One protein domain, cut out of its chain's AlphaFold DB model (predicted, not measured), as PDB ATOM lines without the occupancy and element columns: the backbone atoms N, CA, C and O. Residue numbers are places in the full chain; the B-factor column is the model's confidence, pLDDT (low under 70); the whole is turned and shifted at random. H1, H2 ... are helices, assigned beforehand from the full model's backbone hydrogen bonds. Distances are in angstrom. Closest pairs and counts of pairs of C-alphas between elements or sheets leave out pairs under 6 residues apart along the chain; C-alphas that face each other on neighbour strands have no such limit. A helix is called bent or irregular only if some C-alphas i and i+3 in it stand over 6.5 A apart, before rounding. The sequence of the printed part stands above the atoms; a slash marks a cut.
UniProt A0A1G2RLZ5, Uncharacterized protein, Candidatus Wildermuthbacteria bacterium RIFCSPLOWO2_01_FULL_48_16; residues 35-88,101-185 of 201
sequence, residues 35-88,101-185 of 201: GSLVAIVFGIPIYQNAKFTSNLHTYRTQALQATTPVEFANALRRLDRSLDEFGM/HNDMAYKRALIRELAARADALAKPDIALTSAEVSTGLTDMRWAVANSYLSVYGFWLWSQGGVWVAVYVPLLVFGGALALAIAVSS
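Overview. This is residues 35 to 88 and 101 to 185 of the 201 residues of an uncharacterized protein of Candidatus Wildermuthbacteria bacterium RIFCSPLOWO2_01_FULL_48_16 (UniProt A0A1G2RLZ5). What shape do these atoms make? A very long helix, H4, makes the long axis of a rod-shaped, four-helix up-and-down bundle: H3 packs on H4 with residues 133 to 151 of H4, the long H1 runs nearly in line with H4 the opposite way and packs on residues 141 to 152 of H4 with its own residues 53 to 64, and H2 packs between H1 and H3. The last part of H4, residues 172 to 185, sticks out at one end, and the turn at residues 124 to 131 sticks out at the other. How large and how regular is it? The printed part has 139 residues with four named helices, H1, H2, H3 and H4 in chain order, and no named strand, an all-helix class. It is only just loose, close to extended, with a radius of gyration of the C-alphas of 21.4 A and spans of 82 by 25 by 18 A.

Along the chain. Where is the longest helix? H4, residues 130 to 185, is 78.2 A long, from C-alpha 130 at (-73.184, 35.155, 22.632) to C-alpha 185 at (-18.275, 27.067, -32.412). It has a kink of 25 degrees near residue 163 and is neither bent nor irregular, but only just: C-alphas 165 and 168 are 6.4 A apart. Where are the others? H1, residues 35 to 65, is 43.0 A long, begins at C-alpha 35 (-35.648, 27.521, -22.593), and has a kink of 28 degrees near residue 42; it is neither bent nor irregular, but only just, with C-alphas 41 and 44 6.3 A apart. H2, residues 69 to 85, is 24.6 A long, and H3, residues 104 to 121, is 25.6 A long.

Arrangement. What touches H4? H1 touches it with residues 53 to 64 alone, opposite ways at a shallow tilt of 6 degrees, the closest C-alphas being those of Leu 64 and Arg 141, 5.4 A apart. H3 touches residues 133 to 151 of H4 alone, opposite ways at a shallow tilt of 29 degrees, closest at the C-alphas of Leu 114 and Met 140, 6.4 A; H3 and H4 are a hairpin. How does H2 stand? It touches H3, opposite ways at a shallow tilt of 23 degrees, with the C-alphas of Ala 73 and Ala 115 closest at 4.3 A. It also forms a hairpin with H1, whose residues 52 to 64 alone touch it, closest at the C-alphas of Ala 63 and Phe 72, 4.9 A. H2 and H4 are close but not clearly touching, while H1 and H3 are apart. What do the backbones show? Each O i to N i+4 pair is within hydrogen-bond range in H2 and H3, against 26 of 27 in H1 and 48 of 52 in H4.

Size, cuts and confidence. How far does it reach? The two C-alphas farthest apart, those of Ala 127 and Ser 185, are 82.1 A apart. Where is it cut, and how are the helices linked? Residues 89 to 100 are not printed, between H2 and H3, and C-alphas 88 and 101 are 15.2 A apart across the cut. The link from H1 to H2 is tight and that from H3 to H4 is short. Where is confidence low? The mean pLDDT of the printed part is 77.4, and 49 residues are under 70, among them 35 to 46 and 156 to 185.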
ATOM      1  N   GLY A  35     -34.315  26.967 -22.840       63.44
ATOM      2  CA  GLY A  35     -35.648  27.521 -22.593       63.44
ATOM      3  C   GLY A  35     -36.551  26.568 -21.807       63.44
ATOM      4  O   GLY A  35     -37.214  26.992 -20.865       63.44
ATOM      5  N   SER A  36     -36.539  25.272 -22.128       66.44
ATOM      6  CA  SER A  36     -37.260  24.242 -21.372       66.44
ATOM      7  C   SER A  36     -36.678  24.041 -19.977       66.44
ATOM      8  O   SER A  36     -37.437  23.915 -19.019       66.44
ATOM      9  N   LEU A  37     -35.349  24.062 -19.835       64.69
ATOM     10  CA  LEU A  37     -34.688  24.001 -18.537       64.69
ATOM     11  C   LEU A  37     -35.091  25.209 -17.689       64.69
ATOM     12  O   LEU A  37     -35.503  25.026 -16.555       64.69
ATOM     13  N   VAL A  38     -35.081  26.422 -18.247       66.56
ATOM     14  CA  VAL A  38     -35.553  27.635 -17.565       66.56
ATOM     15  C   VAL A  38     -37.040  27.515 -17.205       66.56
ATOM     16  O   VAL A  38     -37.426  27.800 -16.078       66.56
ATOM     17  N   ALA A  39     -37.895  27.025 -18.098       63.97
ATOM     18  CA  ALA A  39     -39.316  26.855 -17.792       63.97
ATOM     19  C   ALA A  39     -39.568  25.837 -16.663       63.97
ATOM     20  O   ALA A  39     -40.437  26.058 -15.825       63.97
ATOM     21  N   ILE A  40     -38.805  24.746 -16.597       64.25
ATOM     22  CA  ILE A  40     -38.929  23.734 -15.536       64.25
ATOM     23  C   ILE A  40     -38.338  24.264 -14.225       64.25
ATOM     24  O   ILE A  40     -38.984  24.207 -13.180       64.25
ATOM     25  N   VAL A  41     -37.129  24.819 -14.295       63.62
ATOM     26  CA  VAL A  41     -36.352  25.300 -13.149       63.62
ATOM     27  C   VAL A  41     -36.997  26.524 -12.502       63.62
ATOM     28  O   VAL A  41     -37.018  26.610 -11.282       63.62
ATOM     29  N   PHE A  42     -37.558  27.446 -13.288       62.12
ATOM     30  CA  PHE A  42     -38.193  28.663 -12.774       62.12
ATOM     31  C   PHE A  42     -39.719  28.539 -12.703       62.12
ATOM     32  O   PHE A  42     -40.332  29.028 -11.757       62.12
ATOM     33  N   GLY A  43     -40.358  27.868 -13.663       61.09
ATOM     34  CA  GLY A  43     -41.818  27.786 -13.730       61.09
ATOM     35  C   GLY A  43     -42.432  26.909 -12.642       61.09
ATOM     36  O   GLY A  43     -43.450  27.299 -12.071       61.09
ATOM     37  N   ILE A  44     -41.816  25.770 -12.296       66.56
ATOM     38  CA  ILE A  44     -42.348  24.884 -11.246       66.56
ATOM     39  C   ILE A  44     -42.313  25.574  -9.872       66.56
ATOM     40  O   ILE A  44     -43.362  25.611  -9.222       66.56
ATOM     41  N   PRO A  45     -41.198  26.189  -9.429       65.31
ATOM     42  CA  PRO A  45     -41.175  26.873  -8.140       65.31
ATOM     43  C   PRO A  45     -42.037  28.141  -8.117       65.31
ATOM     44  O   PRO A  45     -42.718  28.378  -7.126       65.31
ATOM     45  N   ILE A  46     -42.102  28.931  -9.202       67.38
ATOM     46  CA  ILE A  46     -43.020  30.091  -9.280       67.38
ATOM     47  C   ILE A  46     -44.478  29.637  -9.154       67.38
ATOM     48  O   ILE A  46     -45.260  30.252  -8.428       67.38
ATOM     49  N   TYR A  47     -44.845  28.545  -9.825       70.00
ATOM     50  CA  TYR A  47     -46.192  27.989  -9.751       70.00
ATOM     51  C   TYR A  47     -46.524  27.477  -8.346       70.00
ATOM     52  O   TYR A  47     -47.580  27.807  -7.801       70.00
ATOM     53  N   GLN A  48     -45.615  26.715  -7.729       72.12
ATOM     54  CA  GLN A  48     -45.767  26.272  -6.342       72.12
ATOM     55  C   GLN A  48     -45.875  27.469  -5.392       72.12
ATOM     56  O   GLN A  48     -46.706  27.454  -4.482       72.12
ATOM     57  N   ASN A  49     -45.129  28.537  -5.673       72.69
ATOM     58  CA  ASN A  49     -45.156  29.754  -4.887       72.69
ATOM     59  C   ASN A  49     -46.496  30.494  -4.951       72.69
ATOM     60  O   ASN A  49     -47.071  30.870  -3.921       72.69
ATOM     61  N   ALA A  50     -47.022  30.668  -6.159       75.50
ATOM     62  CA  ALA A  50     -48.329  31.270  -6.370       75.50
ATOM     63  C   ALA A  50     -49.440  30.426  -5.724       75.50
ATOM     64  O   ALA A  50     -50.329  30.971  -5.065       75.50
ATOM     65  N   LYS A  51     -49.354  29.094  -5.852       82.19
ATOM     66  CA  LYS A  51     -50.327  28.158  -5.275       82.19
ATOM     67  C   LYS A  51     -50.340  28.215  -3.747       82.19
ATOM     68  O   LYS A  51     -51.416  28.337  -3.165       82.19
ATOM     69  N   PHE A  52     -49.173  28.169  -3.103       82.81
ATOM     70  CA  PHE A  52     -49.074  28.282  -1.647       82.81
ATOM     71  C   PHE A  52     -49.655  29.608  -1.150       82.81
ATOM     72  O   PHE A  52     -50.527  29.617  -0.285       82.81
ATOM     73  N   THR A  53     -49.222  30.722  -1.747       80.69
ATOM     74  CA  THR A  53     -49.665  32.069  -1.355       80.69
ATOM     75  C   THR A  53     -51.176  32.228  -1.495       80.69
ATOM     76  O   THR A  53     -51.833  32.757  -0.598       80.69
ATOM     77  N   SER A  54     -51.738  31.736  -2.602       84.94
ATOM     78  CA  SER A  54     -53.180  31.769  -2.843       84.94
ATOM     79  C   SER A  54     -53.943  30.960  -1.793       84.94
ATOM     80  O   SER A  54     -54.852  31.502  -1.166       84.94
ATOM     81  N   ASN A  55     -53.536  29.713  -1.536       87.94
ATOM     82  CA  ASN A  55     -54.174  28.853  -0.538       87.94
ATOM     83  C   ASN A  55     -54.111  29.466   0.867       87.94
ATOM     84  O   ASN A  55     -55.128  29.542   1.559       87.94
ATOM     85  N   LEU A  56     -52.933  29.952   1.266       86.19
ATOM     86  CA  LEU A  56     -52.714  30.590   2.560       86.19
ATOM     87  C   LEU A  56     -53.644  31.797   2.735       86.19
ATOM     88  O   LEU A  56     -54.308  31.933   3.767       86.19
ATOM     89  N   HIS A  57     -53.723  32.657   1.715       88.88
ATOM     90  CA  HIS A  57     -54.602  33.820   1.720       88.88
ATOM     91  C   HIS A  57     -56.076  33.413   1.824       88.88
ATOM     92  O   HIS A  57     -56.810  33.971   2.639       88.88
ATOM     93  N   THR A  58     -56.506  32.411   1.055       92.44
ATOM     94  CA  THR A  58     -57.880  31.899   1.096       92.44
ATOM     95  C   THR A  58     -58.250  31.378   2.483       92.44
ATOM     96  O   THR A  58     -59.291  31.769   3.013       92.44
ATOM     97  N   TYR A  59     -57.414  30.541   3.102       90.69
ATOM     98  CA  TYR A  59     -57.713  29.985   4.428       90.69
ATOM     99  C   TYR A  59     -57.678  31.045   5.527       90.69
ATOM    100  O   TYR A  59     -58.523  31.028   6.422       90.69
ATOM    101  N   ARG A  60     -56.772  32.026   5.428       89.62
ATOM    102  CA  ARG A  60     -56.770  33.194   6.316       89.62
ATOM    103  C   ARG A  60     -58.073  33.979   6.193       89.62
ATOM    104  O   ARG A  60     -58.686  34.290   7.208       89.62
ATOM    105  N   THR A  61     -58.502  34.294   4.975       92.44
ATOM    106  CA  THR A  61     -59.744  35.042   4.743       92.44
ATOM    107  C   THR A  61     -60.955  34.273   5.269       92.44
ATOM    108  O   THR A  61     -61.794  34.868   5.938       92.44
ATOM    109  N   GLN A  62     -60.995  32.949   5.084       91.75
ATOM    110  CA  GLN A  62     -62.024  32.087   5.678       91.75
ATOM    111  C   GLN A  62     -62.020  32.151   7.210       91.75
ATOM    112  O   GLN A  62     -63.079  32.312   7.805       91.75
ATOM    113  N   ALA A  63     -60.852  32.089   7.855       90.88
ATOM    114  CA  ALA A  63     -60.756  32.220   9.310       90.88
ATOM    115  C   ALA A  63     -61.197  33.617   9.790       90.88
ATOM    116  O   ALA A  63     -61.923  33.739  10.771       90.88
ATOM    117  N   LEU A  64     -60.816  34.686   9.087       91.25
ATOM    118  CA  LEU A  64     -61.201  36.053   9.453       91.25
ATOM    119  C   LEU A  64     -62.700  36.327   9.264       91.25
ATOM    120  O   LEU A  64     -63.272  37.100  10.029       91.25
ATOM    121  N   GLN A  65     -63.329  35.692   8.275       92.88
ATOM    122  CA  GLN A  65     -64.753  35.849   7.966       92.88
ATOM    123  C   GLN A  65     -65.657  34.840   8.682       92.88
ATOM    124  O   GLN A  65     -66.873  35.012   8.658       92.88
ATOM    125  N   ALA A  66     -65.093  33.806   9.313       89.00
ATOM    126  CA  ALA A  66     -65.857  32.790  10.026       89.00
ATOM    127  C   ALA A  66     -66.779  33.439  11.058       89.00
ATOM    128  O   ALA A  66     -66.326  34.233  11.884       89.00
ATOM    129  N   THR A  67     -68.059  33.095  11.024       86.75
ATOM    130  CA  THR A  67     -69.078  33.632  11.941       86.75
ATOM    131  C   THR A  67     -69.325  32.703  13.119       86.75
ATOM    132  O   THR A  67     -69.787  33.145  14.169       86.75
ATOM    133  N   THR A  68     -68.951  31.431  12.968       89.06
ATOM    134  CA  THR A  68     -69.068  30.408  14.003       89.06
ATOM    135  C   THR A  68     -67.697  29.859  14.403       89.06
ATOM    136  O   THR A  68     -66.766  29.841  13.590       89.06
ATOM    137  N   PRO A  69     -67.550  29.344  15.637       88.94
ATOM    138  CA  PRO A  69     -66.307  28.697  16.050       88.94
ATOM    139  C   PRO A  69     -65.971  27.449  15.213       88.94
ATOM    140  O   PRO A  69     -64.806  27.196  14.917       88.94
ATOM    141  N   VAL A  70     -66.984  26.721  14.729       90.81
ATOM    142  CA  VAL A  70     -66.797  25.548  13.855       90.81
ATOM    143  C   VAL A  70     -66.171  25.929  12.510       90.81
ATOM    144  O   VAL A  70     -65.233  25.272  12.048       90.81
ATOM    145  N   GLU A  71     -66.660  26.992  11.868       91.12
ATOM    146  CA  GLU A  71     -66.078  27.512  10.621       91.12
ATOM    147  C   GLU A  71     -64.618  27.923  10.820       91.12
ATOM    148  O   GLU A  71     -63.755  27.580  10.007       91.12
ATOM    149  N   PHE A  72     -64.336  28.602  11.934       91.94
ATOM    150  CA  PHE A  72     -62.999  29.067  12.280       91.94
ATOM    151  C   PHE A  72     -62.021  27.897  12.467       91.94
ATOM    152  O   PHE A  72     -60.957  27.868  11.841       91.94
ATOM    153  N   ALA A  73     -62.406  26.888  13.257       90.94
ATOM    154  CA  ALA A  73     -61.601  25.687  13.476       90.94
ATOM    155  C   ALA A  73     -61.307  24.949  12.158       90.94
ATOM    156  O   ALA A  73     -60.176  24.526  11.902       90.94
ATOM    157  N   ASN A  74     -62.303  24.834  11.275       93.06
ATOM    158  CA  ASN A  74     -62.133  24.192   9.973       93.06
ATOM    159  C   ASN A  74     -61.176  24.957   9.048       93.06
ATOM    160  O   ASN A  74     -60.361  24.325   8.369       93.06
ATOM    161  N   ALA A  75     -61.235  26.291   9.033       91.94
ATOM    162  CA  ALA A  75     -60.296  27.113   8.274       91.94
ATOM    163  C   ALA A  75     -58.850  26.925   8.771       91.94
ATOM    164  O   ALA A  75     -57.934  26.753   7.963       91.94
ATOM    165  N   LEU A  76     -58.647  26.854  10.091       91.56
ATOM    166  CA  LEU A  76     -57.329  26.624  10.690       91.56
ATOM    167  C   LEU A  76     -56.759  25.228  10.425       91.56
ATOM    168  O   LEU A  76     -55.567  25.097  10.157       91.56
ATOM    169  N   ARG A  77     -57.589  24.180  10.420       91.19
ATOM    170  CA  ARG A  77     -57.132  22.826  10.045       91.19
ATOM    171  C   ARG A  77     -56.682  22.751   8.586       91.19
ATOM    172  O   ARG A  77     -55.726  22.046   8.271       91.19
ATOM    173  N   ARG A  78     -57.367  23.468   7.687       91.31
ATOM    174  CA  ARG A  78     -56.961  23.575   6.275       91.31
ATOM    175  C   ARG A  78     -55.642  24.320   6.135       91.31
ATOM    176  O   ARG A  78     -54.800  23.899   5.348       91.31
ATOM    177  N   LEU A  79     -55.455  25.372   6.933       87.94
ATOM    178  CA  LEU A  79     -54.186  26.077   7.019       87.94
ATOM    179  C   LEU A  79     -53.058  25.124   7.443       87.94
ATOM    180  O   LEU A  79     -52.109  25.003   6.682       87.94
ATOM    181  N   ASP A  80     -53.185  24.393   8.560       86.75
ATOM    182  CA  ASP A  80     -52.142  23.454   9.038       86.75
ATOM    183  C   ASP A  80     -51.791  22.390   7.983       86.75
ATOM    184  O   ASP A  80     -50.619  22.180   7.680       86.75
ATOM    185  N   ARG A  81     -52.797  21.802   7.320       86.25
ATOM    186  CA  ARG A  81     -52.566  20.840   6.227       86.25
ATOM    187  C   ARG A  81     -51.823  21.463   5.047       86.25
ATOM    188  O   ARG A  81     -50.932  20.840   4.483       86.25
ATOM    189  N   SER A  82     -52.160  22.698   4.682       83.06
ATOM    190  CA  SER A  82     -51.427  23.421   3.642       83.06
ATOM    191  C   SER A  82     -49.993  23.737   4.065       83.06
ATOM    192  O   SER A  82     -49.145  23.901   3.198       83.06
ATOM    193  N   LEU A  83     -49.691  23.847   5.359       80.31
ATOM    194  CA  LEU A  83     -48.304  23.975   5.801       80.31
ATOM    195  C   LEU A  83     -47.546  22.644   5.622       80.31
ATOM    196  O   LEU A  83     -46.382  22.657   5.220       80.31
ATOM    197  N   ASP A  84     -48.212  21.508   5.861       80.81
ATOM    198  CA  ASP A  84     -47.649  20.162   5.663       80.81
ATOM    199  C   ASP A  84     -47.378  19.840   4.192       80.81
ATOM    200  O   ASP A  84     -46.282  19.398   3.851       80.81
ATOM    201  N   GLU A  85     -48.349  20.097   3.311       77.69
ATOM    202  CA  GLU A  85     -48.242  19.802   1.873       77.69
ATOM    203  C   GLU A  85     -47.049  20.498   1.207       77.69
ATOM    204  O   GLU A  85     -46.476  19.972   0.253       77.69
ATOM    205  N   PHE A  86     -46.658  21.668   1.714       73.56
ATOM    206  CA  PHE A  86     -45.541  22.451   1.187       73.56
ATOM    207  C   PHE A  86     -44.227  22.215   1.944       73.56
ATOM    208  O   PHE A  86     -43.284  22.992   1.803       73.56
ATOM    209  N   GLY A  87     -44.144  21.132   2.722       68.50
ATOM    210  CA  GLY A  87     -42.888  20.662   3.298       68.50
ATOM    211  C   GLY A  87     -42.331  21.555   4.401       68.50
ATOM    212  O   GLY A  87     -41.140  21.480   4.695       68.50
ATOM    213  N   MET A  88     -43.163  22.378   5.050       70.06
ATOM    214  CA  MET A  88     -42.754  23.108   6.255       70.06
ATOM    215  C   MET A  88     -42.767  22.158   7.456       70.06
ATOM    216  O   MET A  88     -43.600  22.286   8.355       70.06
ATOM    217  N   HIS A 101     -41.561  34.363  17.306       50.41
ATOM    218  CA  HIS A 101     -42.546  34.535  16.244       50.41
ATOM    219  C   HIS A 101     -42.117  34.037  14.853       50.41
ATOM    220  O   HIS A 101     -42.917  34.167  13.933       50.41
ATOM    221  N   ASN A 102     -40.910  33.505  14.667       54.97
ATOM    222  CA  ASN A 102     -40.429  32.993  13.376       54.97
ATOM    223  C   ASN A 102     -40.187  31.477  13.385       54.97
ATOM    224  O   ASN A 102     -39.892  30.910  12.335       54.97
ATOM    225  N   ASP A 103     -40.350  30.815  14.533       70.12
ATOM    226  CA  ASP A 103     -40.328  29.359  14.606       70.12
ATOM    227  C   ASP A 103     -41.635  28.772  14.043       70.12
ATOM    228  O   ASP A 103     -42.738  29.009  14.551       70.12
ATOM    229  N   MET A 104     -41.510  27.981  12.978       73.44
ATOM    230  CA  MET A 104     -42.639  27.303  12.347       73.44
ATOM    231  C   MET A 104     -43.287  26.244  13.242       73.44
ATOM    232  O   MET A 104     -44.499  26.028  13.137       73.44
ATOM    233  N   ALA A 105     -42.532  25.616  14.145       76.25
ATOM    234  CA  ALA A 105     -43.094  24.680  15.112       76.25
ATOM    235  C   ALA A 105     -44.030  25.408  16.086       76.25
ATOM    236  O   ALA A 105     -45.176  24.983  16.268       76.25
ATOM    237  N   TYR A 106     -43.592  26.555  16.617       77.50
ATOM    238  CA  TYR A 106     -44.423  27.430  17.448       77.50
ATOM    239  C   TYR A 106     -45.691  27.896  16.714       77.50
ATOM    240  O   TYR A 106     -46.795  27.805  17.254       77.50
ATOM    241  N   LYS A 107     -45.585  28.342  15.454       79.19
ATOM    242  CA  LYS A 107     -46.759  28.819  14.691       79.19
ATOM    243  C   LYS A 107     -47.794  27.733  14.443       79.19
ATOM    244  O   LYS A 107     -48.992  27.999  14.544       79.19
ATOM    245  N   ARG A 108     -47.355  26.510  14.156       82.06
ATOM    246  CA  ARG A 108     -48.257  25.361  14.022       82.06
ATOM    247  C   ARG A 108     -48.920  25.002  15.345       82.06
ATOM    248  O   ARG A 108     -50.121  24.740  15.360       82.06
ATOM    249  N   ALA A 109     -48.173  25.038  16.448       84.62
ATOM    250  CA  ALA A 109     -48.739  24.838  17.778       84.62
ATOM    251  C   ALA A 109     -49.831  25.879  18.074       84.62
ATOM    252  O   ALA A 109     -50.936  25.498  18.455       84.62
ATOM    253  N   LEU A 110     -49.577  27.155  17.769       85.75
ATOM    254  CA  LEU A 110     -50.563  28.229  17.903       85.75
ATOM    255  C   LEU A 110     -51.812  27.989  17.038       85.75
ATOM    256  O   LEU A 110     -52.929  28.134  17.523       85.75
ATOM    257  N   ILE A 111     -51.658  27.598  15.767       88.44
ATOM    258  CA  ILE A 111     -52.801  27.297  14.881       88.44
ATOM    259  C   ILE A 111     -53.660  26.164  15.458       88.44
ATOM    260  O   ILE A 111     -54.889  26.259  15.458       88.44
ATOM    261  N   ARG A 112     -53.030  25.106  15.980       88.88
ATOM    262  CA  ARG A 112     -53.733  23.977  16.609       88.88
ATOM    263  C   ARG A 112     -54.434  24.390  17.893       88.88
ATOM    264  O   ARG A 112     -55.573  23.987  18.114       88.88
ATOM    265  N   GLU A 113     -53.788  25.215  18.706       90.56
ATOM    266  CA  GLU A 113     -54.380  25.756  19.924       90.56
ATOM    267  C   GLU A 113     -55.605  26.623  19.610       90.56
ATOM    268  O   GLU A 113     -56.659  26.439  20.215       90.56
ATOM    269  N   LEU A 114     -55.509  27.519  18.624       90.56
ATOM    270  CA  LEU A 114     -56.632  28.345  18.180       90.56
ATOM    271  C   LEU A 114     -57.785  27.492  17.634       90.56
ATOM    272  O   LEU A 114     -58.944  27.772  17.930       90.56
ATOM    273  N   ALA A 115     -57.486  26.426  16.885       90.31
ATOM    274  CA  ALA A 115     -58.506  25.493  16.417       90.31
ATOM    275  C   ALA A 115     -59.185  24.761  17.589       90.31
ATOM    276  O   ALA A 115     -60.409  24.674  17.619       90.31
ATOM    277  N   ALA A 116     -58.415  24.307  18.581       89.31
ATOM    278  CA  ALA A 116     -58.947  23.643  19.770       89.31
ATOM    279  C   ALA A 116     -59.782  24.590  20.649       89.31
ATOM    280  O   ALA A 116     -60.823  24.193  21.173       89.31
ATOM    281  N   ARG A 117     -59.365  25.855  20.783       89.19
ATOM    282  CA  ARG A 117     -60.142  26.903  21.466       89.19
ATOM    283  C   ARG A 117     -61.459  27.166  20.742       89.19
ATOM    284  O   ARG A 117     -62.501  27.235  21.384       89.19
ATOM    285  N   ALA A 118     -61.434  27.254  19.414       89.31
ATOM    286  CA  ALA A 118     -62.645  27.402  18.619       89.31
ATOM    287  C   ALA A 118     -63.574  26.179  18.746       89.31
ATOM    288  O   ALA A 118     -64.778  26.348  18.917       89.31
ATOM    289  N   ASP A 119     -63.038  24.956  18.768       89.56
ATOM    290  CA  ASP A 119     -63.835  23.753  19.050       89.56
ATOM    291  C   ASP A 119     -64.451  23.791  20.455       89.56
ATOM    292  O   ASP A 119     -65.611  23.425  20.627       89.56
ATOM    293  N   ALA A 120     -63.705  24.252  21.465       86.94
ATOM    294  CA  ALA A 120     -64.220  24.400  22.824       86.94
ATOM    295  C   ALA A 120     -65.371  25.417  22.896       86.94
ATOM    296  O   ALA A 120     -66.360  25.157  23.571       86.94
ATOM    297  N   LEU A 121     -65.285  26.527  22.153       86.25
ATOM    298  CA  LEU A 121     -66.371  27.509  22.034       86.25
ATOM    299  C   LEU A 121     -67.588  26.973  21.260       86.25
ATOM    300  O   LEU A 121     -68.685  27.499  21.417       86.25
ATOM    301  N   ALA A 122     -67.410  25.958  20.409       82.69
ATOM    302  CA  ALA A 122     -68.501  25.319  19.670       82.69
ATOM    303  C   ALA A 122     -69.284  24.288  20.501       82.69
ATOM    304  O   ALA A 122     -70.301  23.777  20.023       82.69
ATOM    305  N   LYS A 123     -68.800  23.925  21.696       79.75
ATOM    306  CA  LYS A 123     -69.388  22.852  22.499       79.75
ATOM    307  C   LYS A 123     -70.773  23.245  23.034       79.75
ATOM    308  O   LYS A 123     -70.877  24.244  23.744       79.75
ATOM    309  N   PRO A 124     -71.828  22.462  22.736       62.00
ATOM    310  CA  PRO A 124     -73.208  22.786  23.113       62.00
ATOM    311  C   PRO A 124     -73.473  22.699  24.626       62.00
ATOM    312  O   PRO A 124     -74.458  23.239  25.117       62.00
ATOM    313  N   ASP A 125     -72.606  22.005  25.355       66.56
ATOM    314  CA  ASP A 125     -72.658  21.736  26.791       66.56
ATOM    315  C   ASP A 125     -72.070  22.865  27.655       66.56
ATOM    316  O   ASP A 125     -72.268  22.876  28.871       66.56
ATOM    317  N   ILE A 126     -71.403  23.853  27.046       62.97
ATOM    318  CA  ILE A 126     -70.909  25.041  27.744       62.97
ATOM    319  C   ILE A 126     -71.866  26.194  27.435       62.97
ATOM    320  O   ILE A 126     -71.929  26.674  26.306       62.97
ATOM    321  N   ALA A 127     -72.616  26.650  28.441       60.78
ATOM    322  CA  ALA A 127     -73.495  27.813  28.330       60.78
ATOM    323  C   ALA A 127     -72.669  29.111  28.267       60.78
ATOM    324  O   ALA A 127     -72.636  29.889  29.215       60.78
ATOM    325  N   LEU A 128     -71.962  29.316  27.158       73.69
ATOM    326  CA  LEU A 128     -71.315  30.581  26.844       73.69
ATOM    327  C   LEU A 128     -72.362  31.558  26.330       73.69
ATOM    328  O   LEU A 128     -73.220  31.228  25.505       73.69
ATOM    329  N   THR A 129     -72.271  32.790  26.796       78.19
ATOM    330  CA  THR A 129     -73.068  33.881  26.251       78.19
ATOM    331  C   THR A 129     -72.606  34.204  24.828       78.19
ATOM    332  O   THR A 129     -71.437  34.046  24.465       78.19
ATOM    333  N   SER A 130     -73.517  34.710  23.993       79.50
ATOM    334  CA  SER A 130     -73.184  35.155  22.632       79.50
ATOM    335  C   SER A 130     -72.083  36.225  22.616       79.50
ATOM    336  O   SER A 130     -71.288  36.278  21.677       79.50
ATOM    337  N   ALA A 131     -71.996  37.035  23.676       83.31
ATOM    338  CA  ALA A 131     -70.943  38.020  23.871       83.31
ATOM    339  C   ALA A 131     -69.568  37.354  24.045       83.31
ATOM    340  O   ALA A 131     -68.642  37.704  23.316       83.31
ATOM    341  N   GLU A 132     -69.440  36.348  24.913       84.25
ATOM    342  CA  GLU A 132     -68.176  35.625  25.146       84.25
ATOM    343  C   GLU A 132     -67.683  34.901  23.891       84.25
ATOM    344  O   GLU A 132     -66.497  34.963  23.562       84.25
ATOM    345  N   VAL A 133     -68.597  34.279  23.139       85.38
ATOM    346  CA  VAL A 133     -68.265  33.654  21.851       85.38
ATOM    347  C   VAL A 133     -67.765  34.705  20.856       85.38
ATOM    348  O   VAL A 133     -66.778  34.475  20.153       85.38
ATOM    349  N   SER A 134     -68.403  35.878  20.810       86.38
ATOM    350  CA  SER A 134     -68.013  36.959  19.897       86.38
ATOM    351  C   SER A 134     -66.648  37.568  20.243       86.38
ATOM    352  O   SER A 134     -65.842  37.824  19.340       86.38
ATOM    353  N   THR A 135     -66.349  37.729  21.535       89.44
ATOM    354  CA  THR A 135     -65.051  38.201  22.028       89.44
ATOM    355  C   THR A 135     -63.966  37.170  21.744       89.44
ATOM    356  O   THR A 135     -62.976  37.504  21.096       89.44
ATOM    357  N   GLY A 136     -64.192  35.898  22.090       88.19
ATOM    358  CA  GLY A 136     -63.237  34.821  21.818       88.19
ATOM    359  C   GLY A 136     -62.925  34.669  20.326       88.19
ATOM    360  O   GLY A 136     -61.761  34.560  19.942       88.19
ATOM    361  N   LEU A 137     -63.937  34.740  19.454       90.12
ATOM    362  CA  LEU A 137     -63.726  34.755  18.001       90.12
ATOM    363  C   LEU A 137     -62.899  35.964  17.547       90.12
ATOM    364  O   LEU A 137     -62.052  35.826  16.667       90.12
ATOM    365  N   THR A 138     -63.117  37.141  18.130       91.00
ATOM    366  CA  THR A 138     -62.368  38.359  17.782       91.00
ATOM    367  C   THR A 138     -60.894  38.247  18.170       91.00
ATOM    368  O   THR A 138     -60.028  38.508  17.330       91.00
ATOM    369  N   ASP A 139     -60.602  37.759  19.375       91.06
ATOM    370  CA  ASP A 139     -59.232  37.533  19.847       91.06
ATOM    371  C   ASP A 139     -58.501  36.508  18.970       91.06
ATOM    372  O   ASP A 139     -57.354  36.711  18.560       91.06
ATOM    373  N   MET A 140     -59.189  35.423  18.601       92.25
ATOM    374  CA  MET A 140     -58.621  34.413  17.714       92.25
ATOM    375  C   MET A 140     -58.366  34.961  16.304       92.25
ATOM    376  O   MET A 140     -57.302  34.701  15.736       92.25
ATOM    377  N   ARG A 141     -59.281  35.758  15.732       92.38
ATOM    378  CA  ARG A 141     -59.061  36.427  14.434       92.38
ATOM    379  C   ARG A 141     -57.830  37.333  14.478       92.38
ATOM    380  O   ARG A 141     -57.049  37.342  13.523       92.38
ATOM    381  N   TRP A 142     -57.622  38.049  15.581       89.69
ATOM    382  CA  TRP A 142     -56.441  38.889  15.775       89.69
ATOM    383  C   TRP A 142     -55.145  38.059  15.826       89.69
ATOM    384  O   TRP A 142     -54.179  38.368  15.121       89.69
ATOM    385  N   ALA A 143     -55.143  36.942  16.560       88.56
ATOM    386  CA  ALA A 143     -54.009  36.012  16.599       88.56
ATOM    387  C   ALA A 143     -53.691  35.406  15.215       88.56
ATOM    388  O   ALA A 143     -52.522  35.294  14.824       88.56
ATOM    389  N   VAL A 144     -54.716  35.069  14.425       89.31
ATOM    390  CA  VAL A 144     -54.548  34.599  13.038       89.31
ATOM    391  C   VAL A 144     -53.960  35.688  12.143       89.31
ATOM    392  O   VAL A 144     -53.041  35.420  11.371       89.31
ATOM    393  N   ALA A 145     -54.442  36.927  12.247       86.06
ATOM    394  CA  ALA A 145     -53.917  38.035  11.453       86.06
ATOM    395  C   ALA A 145     -52.420  38.275  11.714       86.06
ATOM    396  O   ALA A 145     -51.657  38.431  10.757       86.06
ATOM    397  N   ASN A 146     -51.998  38.231  12.981       83.00
ATOM    398  CA  ASN A 146     -50.595  38.408  13.362       83.00
ATOM    399  C   ASN A 146     -49.714  37.217  12.972       83.00
ATOM    400  O   ASN A 146     -48.590  37.395  12.503       83.00
ATOM    401  N   SER A 147     -50.217  35.991  13.126       80.19
ATOM    402  CA  SER A 147     -49.473  34.786  12.738       80.19
ATOM    403  C   SER A 147     -49.330  34.641  11.218       80.19
ATOM    404  O   SER A 147     -48.274  34.209  10.748       80.19
ATOM    405  N   TYR A 148     -50.320  35.074  10.434       83.75
ATOM    406  CA  TYR A 148     -50.280  35.002   8.971       83.75
ATOM    407  C   TYR A 148     -49.089  35.755   8.369       83.75
ATOM    408  O   TYR A 148     -48.384  35.200   7.528       83.75
ATOM    409  N   LEU A 149     -48.839  36.994   8.811       77.38
ATOM    410  CA  LEU A 149     -47.724  37.805   8.305       77.38
ATOM    411  C   LEU A 149     -46.377  37.108   8.531       77.38
ATOM    412  O   LEU A 149     -45.548  37.076   7.625       77.38
ATOM    413  N   SER A 150     -46.192  36.487   9.699       74.88
ATOM    414  CA  SER A 150     -44.981  35.713   9.993       74.88
ATOM    415  C   SER A 150     -44.862  34.436   9.152       74.88
ATOM    416  O   SER A 150     -43.784  34.157   8.638       74.88
ATOM    417  N   VAL A 151     -45.957  33.690   8.949       78.31
ATOM    418  CA  VAL A 151     -45.944  32.458   8.138       78.31
ATOM    419  C   VAL A 151     -45.622  32.774   6.679       78.31
ATOM    420  O   VAL A 151     -44.769  32.129   6.070       78.31
ATOM    421  N   TYR A 152     -46.266  33.806   6.138       77.44
ATOM    422  CA  TYR A 152     -46.022  34.286   4.784       77.44
ATOM    423  C   TYR A 152     -44.589  34.809   4.609       77.44
ATOM    424  O   TYR A 152     -43.914  34.446   3.645       77.44
ATOM    425  N   GLY A 153     -44.105  35.618   5.557       74.44
ATOM    426  CA  GLY A 153     -42.755  36.183   5.529       74.44
ATOM    427  C   GLY A 153     -41.655  35.123   5.597       74.44
ATOM    428  O   GLY A 153     -40.735  35.153   4.782       74.44
ATOM    429  N   PHE A 154     -41.772  34.152   6.508       73.00
ATOM    430  CA  PHE A 154     -40.826  33.036   6.600       73.00
ATOM    431  C   PHE A 154     -40.787  32.230   5.306       73.00
ATOM    432  O   PHE A 154     -39.713  31.917   4.797       73.00
ATOM    433  N   TRP A 155     -41.955  31.904   4.754       74.44
ATOM    434  CA  TRP A 155     -42.011  31.094   3.552       74.44
ATOM    435  C   TRP A 155     -41.396  31.837   2.352       74.44
ATOM    436  O   TRP A 155     -40.543  31.268   1.668       74.44
ATOM    437  N   LEU A 156     -41.699  33.129   2.171       69.94
ATOM    438  CA  LEU A 156     -41.045  33.967   1.157       69.94
ATOM    439  C   LEU A 156     -39.526  34.020   1.336       69.94
ATOM    440  O   LEU A 156     -38.796  33.926   0.352       69.94
ATOM    441  N   TRP A 157     -39.050  34.165   2.573       66.56
ATOM    442  CA  TRP A 157     -37.623  34.193   2.875       66.56
ATOM    443  C   TRP A 157     -36.945  32.851   2.569       66.56
ATOM    444  O   TRP A 157     -35.916  32.831   1.897       66.56
ATOM    445  N   SER A 158     -37.550  31.731   2.982       66.69
ATOM    446  CA  SER A 158     -37.021  30.383   2.736       66.69
ATOM    447  C   SER A 158     -36.892  30.085   1.239       66.69
ATOM    448  O   SER A 158     -35.860  29.596   0.785       66.69
ATOM    449  N   GLN A 159     -37.896  30.470   0.449       64.88
ATOM    450  CA  GLN A 159     -37.858  30.329  -1.001       64.88
ATOM    451  C   GLN A 159     -36.850  31.313  -1.603       64.88
ATOM    452  O   GLN A 159     -36.020  30.916  -2.414       64.88
ATOM    453  N   GLY A 160     -36.867  32.583  -1.179       61.25
ATOM    454  CA  GLY A 160     -35.949  33.648  -1.611       61.25
ATOM    455  C   GLY A 160     -34.470  33.294  -1.444       61.25
ATOM    456  O   GLY A 160     -33.672  33.531  -2.351       61.25
ATOM    457  N   GLY A 161     -34.108  32.669  -0.322       60.81
ATOM    458  CA  GLY A 161     -32.754  32.172  -0.073       60.81
ATOM    459  C   GLY A 161     -32.347  31.062  -1.044       60.81
ATOM    460  O   GLY A 161     -31.252  31.111  -1.606       60.81
ATOM    461  N   VAL A 162     -33.246  30.112  -1.322       61.44
ATOM    462  CA  VAL A 162     -33.030  29.063  -2.334       61.44
ATOM    463  C   VAL A 162     -32.897  29.672  -3.735       61.44
ATOM    464  O   VAL A 162     -32.030  29.244  -4.502       61.44
ATOM    465  N   TRP A 163     -33.674  30.718  -4.050       63.47
ATOM    466  CA  TRP A 163     -33.593  31.403  -5.342       63.47
ATOM    467  C   TRP A 163     -32.200  31.966  -5.618       63.47
ATOM    468  O   TRP A 163     -31.637  31.762  -6.697       63.47
ATOM    469  N   VAL A 164     -31.634  32.658  -4.630       60.44
ATOM    470  CA  VAL A 164     -30.320  33.295  -4.756       60.44
ATOM    471  C   VAL A 164     -29.196  32.263  -4.687       60.44
ATOM    472  O   VAL A 164     -28.260  32.335  -5.477       60.44
ATOM    473  N   ALA A 165     -29.286  31.281  -3.789       58.22
ATOM    474  CA  ALA A 165     -28.201  30.328  -3.558       58.22
ATOM    475  C   ALA A 165     -28.063  29.264  -4.658       58.22
ATOM    476  O   ALA A 165     -26.953  28.799  -4.908       58.22
ATOM    477  N   VAL A 166     -29.157  28.869  -5.317       61.25
ATOM    478  CA  VAL A 166     -29.137  27.771  -6.300       61.25
ATOM    479  C   VAL A 166     -29.198  28.295  -7.731       61.25
ATOM    480  O   VAL A 166     -28.408  27.872  -8.578       61.25
ATOM    481  N   TYR A 167     -30.086  29.247  -8.028       64.25
ATOM    482  CA  TYR A 167     -30.339  29.631  -9.420       64.25
ATOM    483  C   TYR A 167     -29.419  30.728  -9.943       64.25
ATOM    484  O   TYR A 167     -29.093  30.702 -11.129       64.25
ATOM    485  N   VAL A 168     -28.943  31.649  -9.096       65.00
ATOM    486  CA  VAL A 168     -27.952  32.651  -9.529       65.00
ATOM    487  C   VAL A 168     -26.644  31.972  -9.953       65.00
ATOM    488  O   VAL A 168     -26.185  32.251 -11.061       65.00
ATOM    489  N   PRO A 169     -26.076  31.013  -9.191       63.19
ATOM    490  CA  PRO A 169     -24.923  30.256  -9.665       63.19
ATOM    491  C   PRO A 169     -25.226  29.460 -10.935       63.19
ATOM    492  O   PRO A 169     -24.429  29.498 -11.865       63.19
ATOM    493  N   LEU A 170     -26.380  28.791 -11.038       63.44
ATOM    494  CA  LEU A 170     -26.733  28.041 -12.251       63.44
ATOM    495  C   LEU A 170     -26.868  28.937 -13.493       63.44
ATOM    496  O   LEU A 170     -26.452  28.525 -14.574       63.44
ATOM    497  N   LEU A 171     -27.391  30.158 -13.362       65.19
ATOM    498  CA  LEU A 171     -27.439  31.135 -14.455       65.19
ATOM    499  C   LEU A 171     -26.045  31.641 -14.834       65.19
ATOM    500  O   LEU A 171     -25.739  31.743 -16.020       65.19
ATOM    501  N   VAL A 172     -25.193  31.924 -13.847       65.69
ATOM    502  CA  VAL A 172     -23.826  32.409 -14.087       65.69
ATOM    503  C   VAL A 172     -22.965  31.313 -14.724       65.69
ATOM    504  O   VAL A 172     -22.358  31.544 -15.767       65.69
ATOM    505  N   PHE A 173     -22.954  30.102 -14.161       62.16
ATOM    506  CA  PHE A 173     -22.175  28.976 -14.684       62.16
ATOM    507  C   PHE A 173     -22.765  28.409 -15.978       62.16
ATOM    508  O   PHE A 173     -22.024  28.150 -16.925       62.16
ATOM    509  N   GLY A 174     -24.088  28.251 -16.060       62.22
ATOM    510  CA  GLY A 174     -24.769  27.777 -17.266       62.22
ATOM    511  C   GLY A 174     -24.664  28.770 -18.424       62.22
ATOM    512  O   GLY A 174     -24.395  28.368 -19.556       62.22
ATOM    513  N   GLY A 175     -24.793  30.069 -18.139       62.44
ATOM    514  CA  GLY A 175     -24.587  31.139 -19.115       62.44
ATOM    515  C   GLY A 175     -23.139  31.219 -19.598       62.44
ATOM    516  O   GLY A 175     -22.905  31.296 -20.803       62.44
ATOM    517  N   ALA A 176     -22.163  31.119 -18.688       65.44
ATOM    518  CA  ALA A 176     -20.745  31.091 -19.045       65.44
ATOM    519  C   ALA A 176     -20.383  29.866 -19.899       65.44
ATOM    520  O   ALA A 176     -19.645  29.993 -20.875       65.44
ATOM    521  N   LEU A 177     -20.941  28.692 -19.584       67.00
ATOM    522  CA  LEU A 177     -20.729  27.471 -20.362       67.00
ATOM    523  C   LEU A 177     -21.357  27.569 -21.759       67.00
ATOM    524  O   LEU A 177     -20.707  27.231 -22.747       67.00
ATOM    525  N   ALA A 178     -22.591  28.070 -21.863       64.38
ATOM    526  CA  ALA A 178     -23.255  28.282 -23.148       64.38
ATOM    527  C   ALA A 178     -22.495  29.298 -24.017       64.38
ATOM    528  O   ALA A 178     -22.317  29.072 -25.216       64.38
ATOM    529  N   LEU A 179     -21.985  30.375 -23.411       67.88
ATOM    530  CA  LEU A 179     -21.153  31.364 -24.090       67.88
ATOM    531  C   LEU A 179     -19.823  30.755 -24.557       67.88
ATOM    532  O   LEU A 179     -19.434  30.963 -25.703       67.88
ATOM    533  N   ALA A 180     -19.153  29.960 -23.721       64.56
ATOM    534  CA  ALA A 180     -17.911  29.282 -24.085       64.56
ATOM    535  C   ALA A 180     -18.111  28.303 -25.255       64.56
ATOM    536  O   ALA A 180     -17.316  28.295 -26.196       64.56
ATOM    537  N   ILE A 181     -19.207  27.535 -25.248       67.56
ATOM    538  CA  ILE A 181     -19.567  26.639 -26.356       67.56
ATOM    539  C   ILE A 181     -19.850  27.452 -27.624       67.56
ATOM    540  O   ILE A 181     -19.300  27.133 -28.681       67.56
ATOM    541  N   ALA A 182     -20.631  28.531 -27.525       63.78
ATOM    542  CA  ALA A 182     -20.929  29.407 -28.656       63.78
ATOM    543  C   ALA A 182     -19.648  30.008 -29.259       63.78
ATOM    544  O   ALA A 182     -19.429  29.893 -30.465       63.78
ATOM    545  N   VAL A 183     -18.748  30.544 -28.430       66.56
ATOM    546  CA  VAL A 183     -17.447  31.071 -28.872       66.56
ATOM    547  C   VAL A 183     -16.597  29.966 -29.506       66.56
ATOM    548  O   VAL A 183     -16.030  30.169 -30.577       66.56
ATOM    549  N   SER A 184     -16.573  28.763 -28.924       64.69
ATOM    550  CA  SER A 184     -15.843  27.603 -29.465       64.69
ATOM    551  C   SER A 184     -16.435  27.018 -30.758       64.69
ATOM    552  O   SER A 184     -15.818  26.164 -31.397       64.69
ATOM    553  N   SER A 185     -17.621  27.470 -31.164       63.78
ATOM    554  CA  SER A 185     -18.275  27.067 -32.412       63.78
ATOM    555  C   SER A 185     -18.075  28.069 -33.558       63.78
ATOM    556  O   SER A 185     -18.383  27.750 -34.706       63.78
TER     557      SER A 185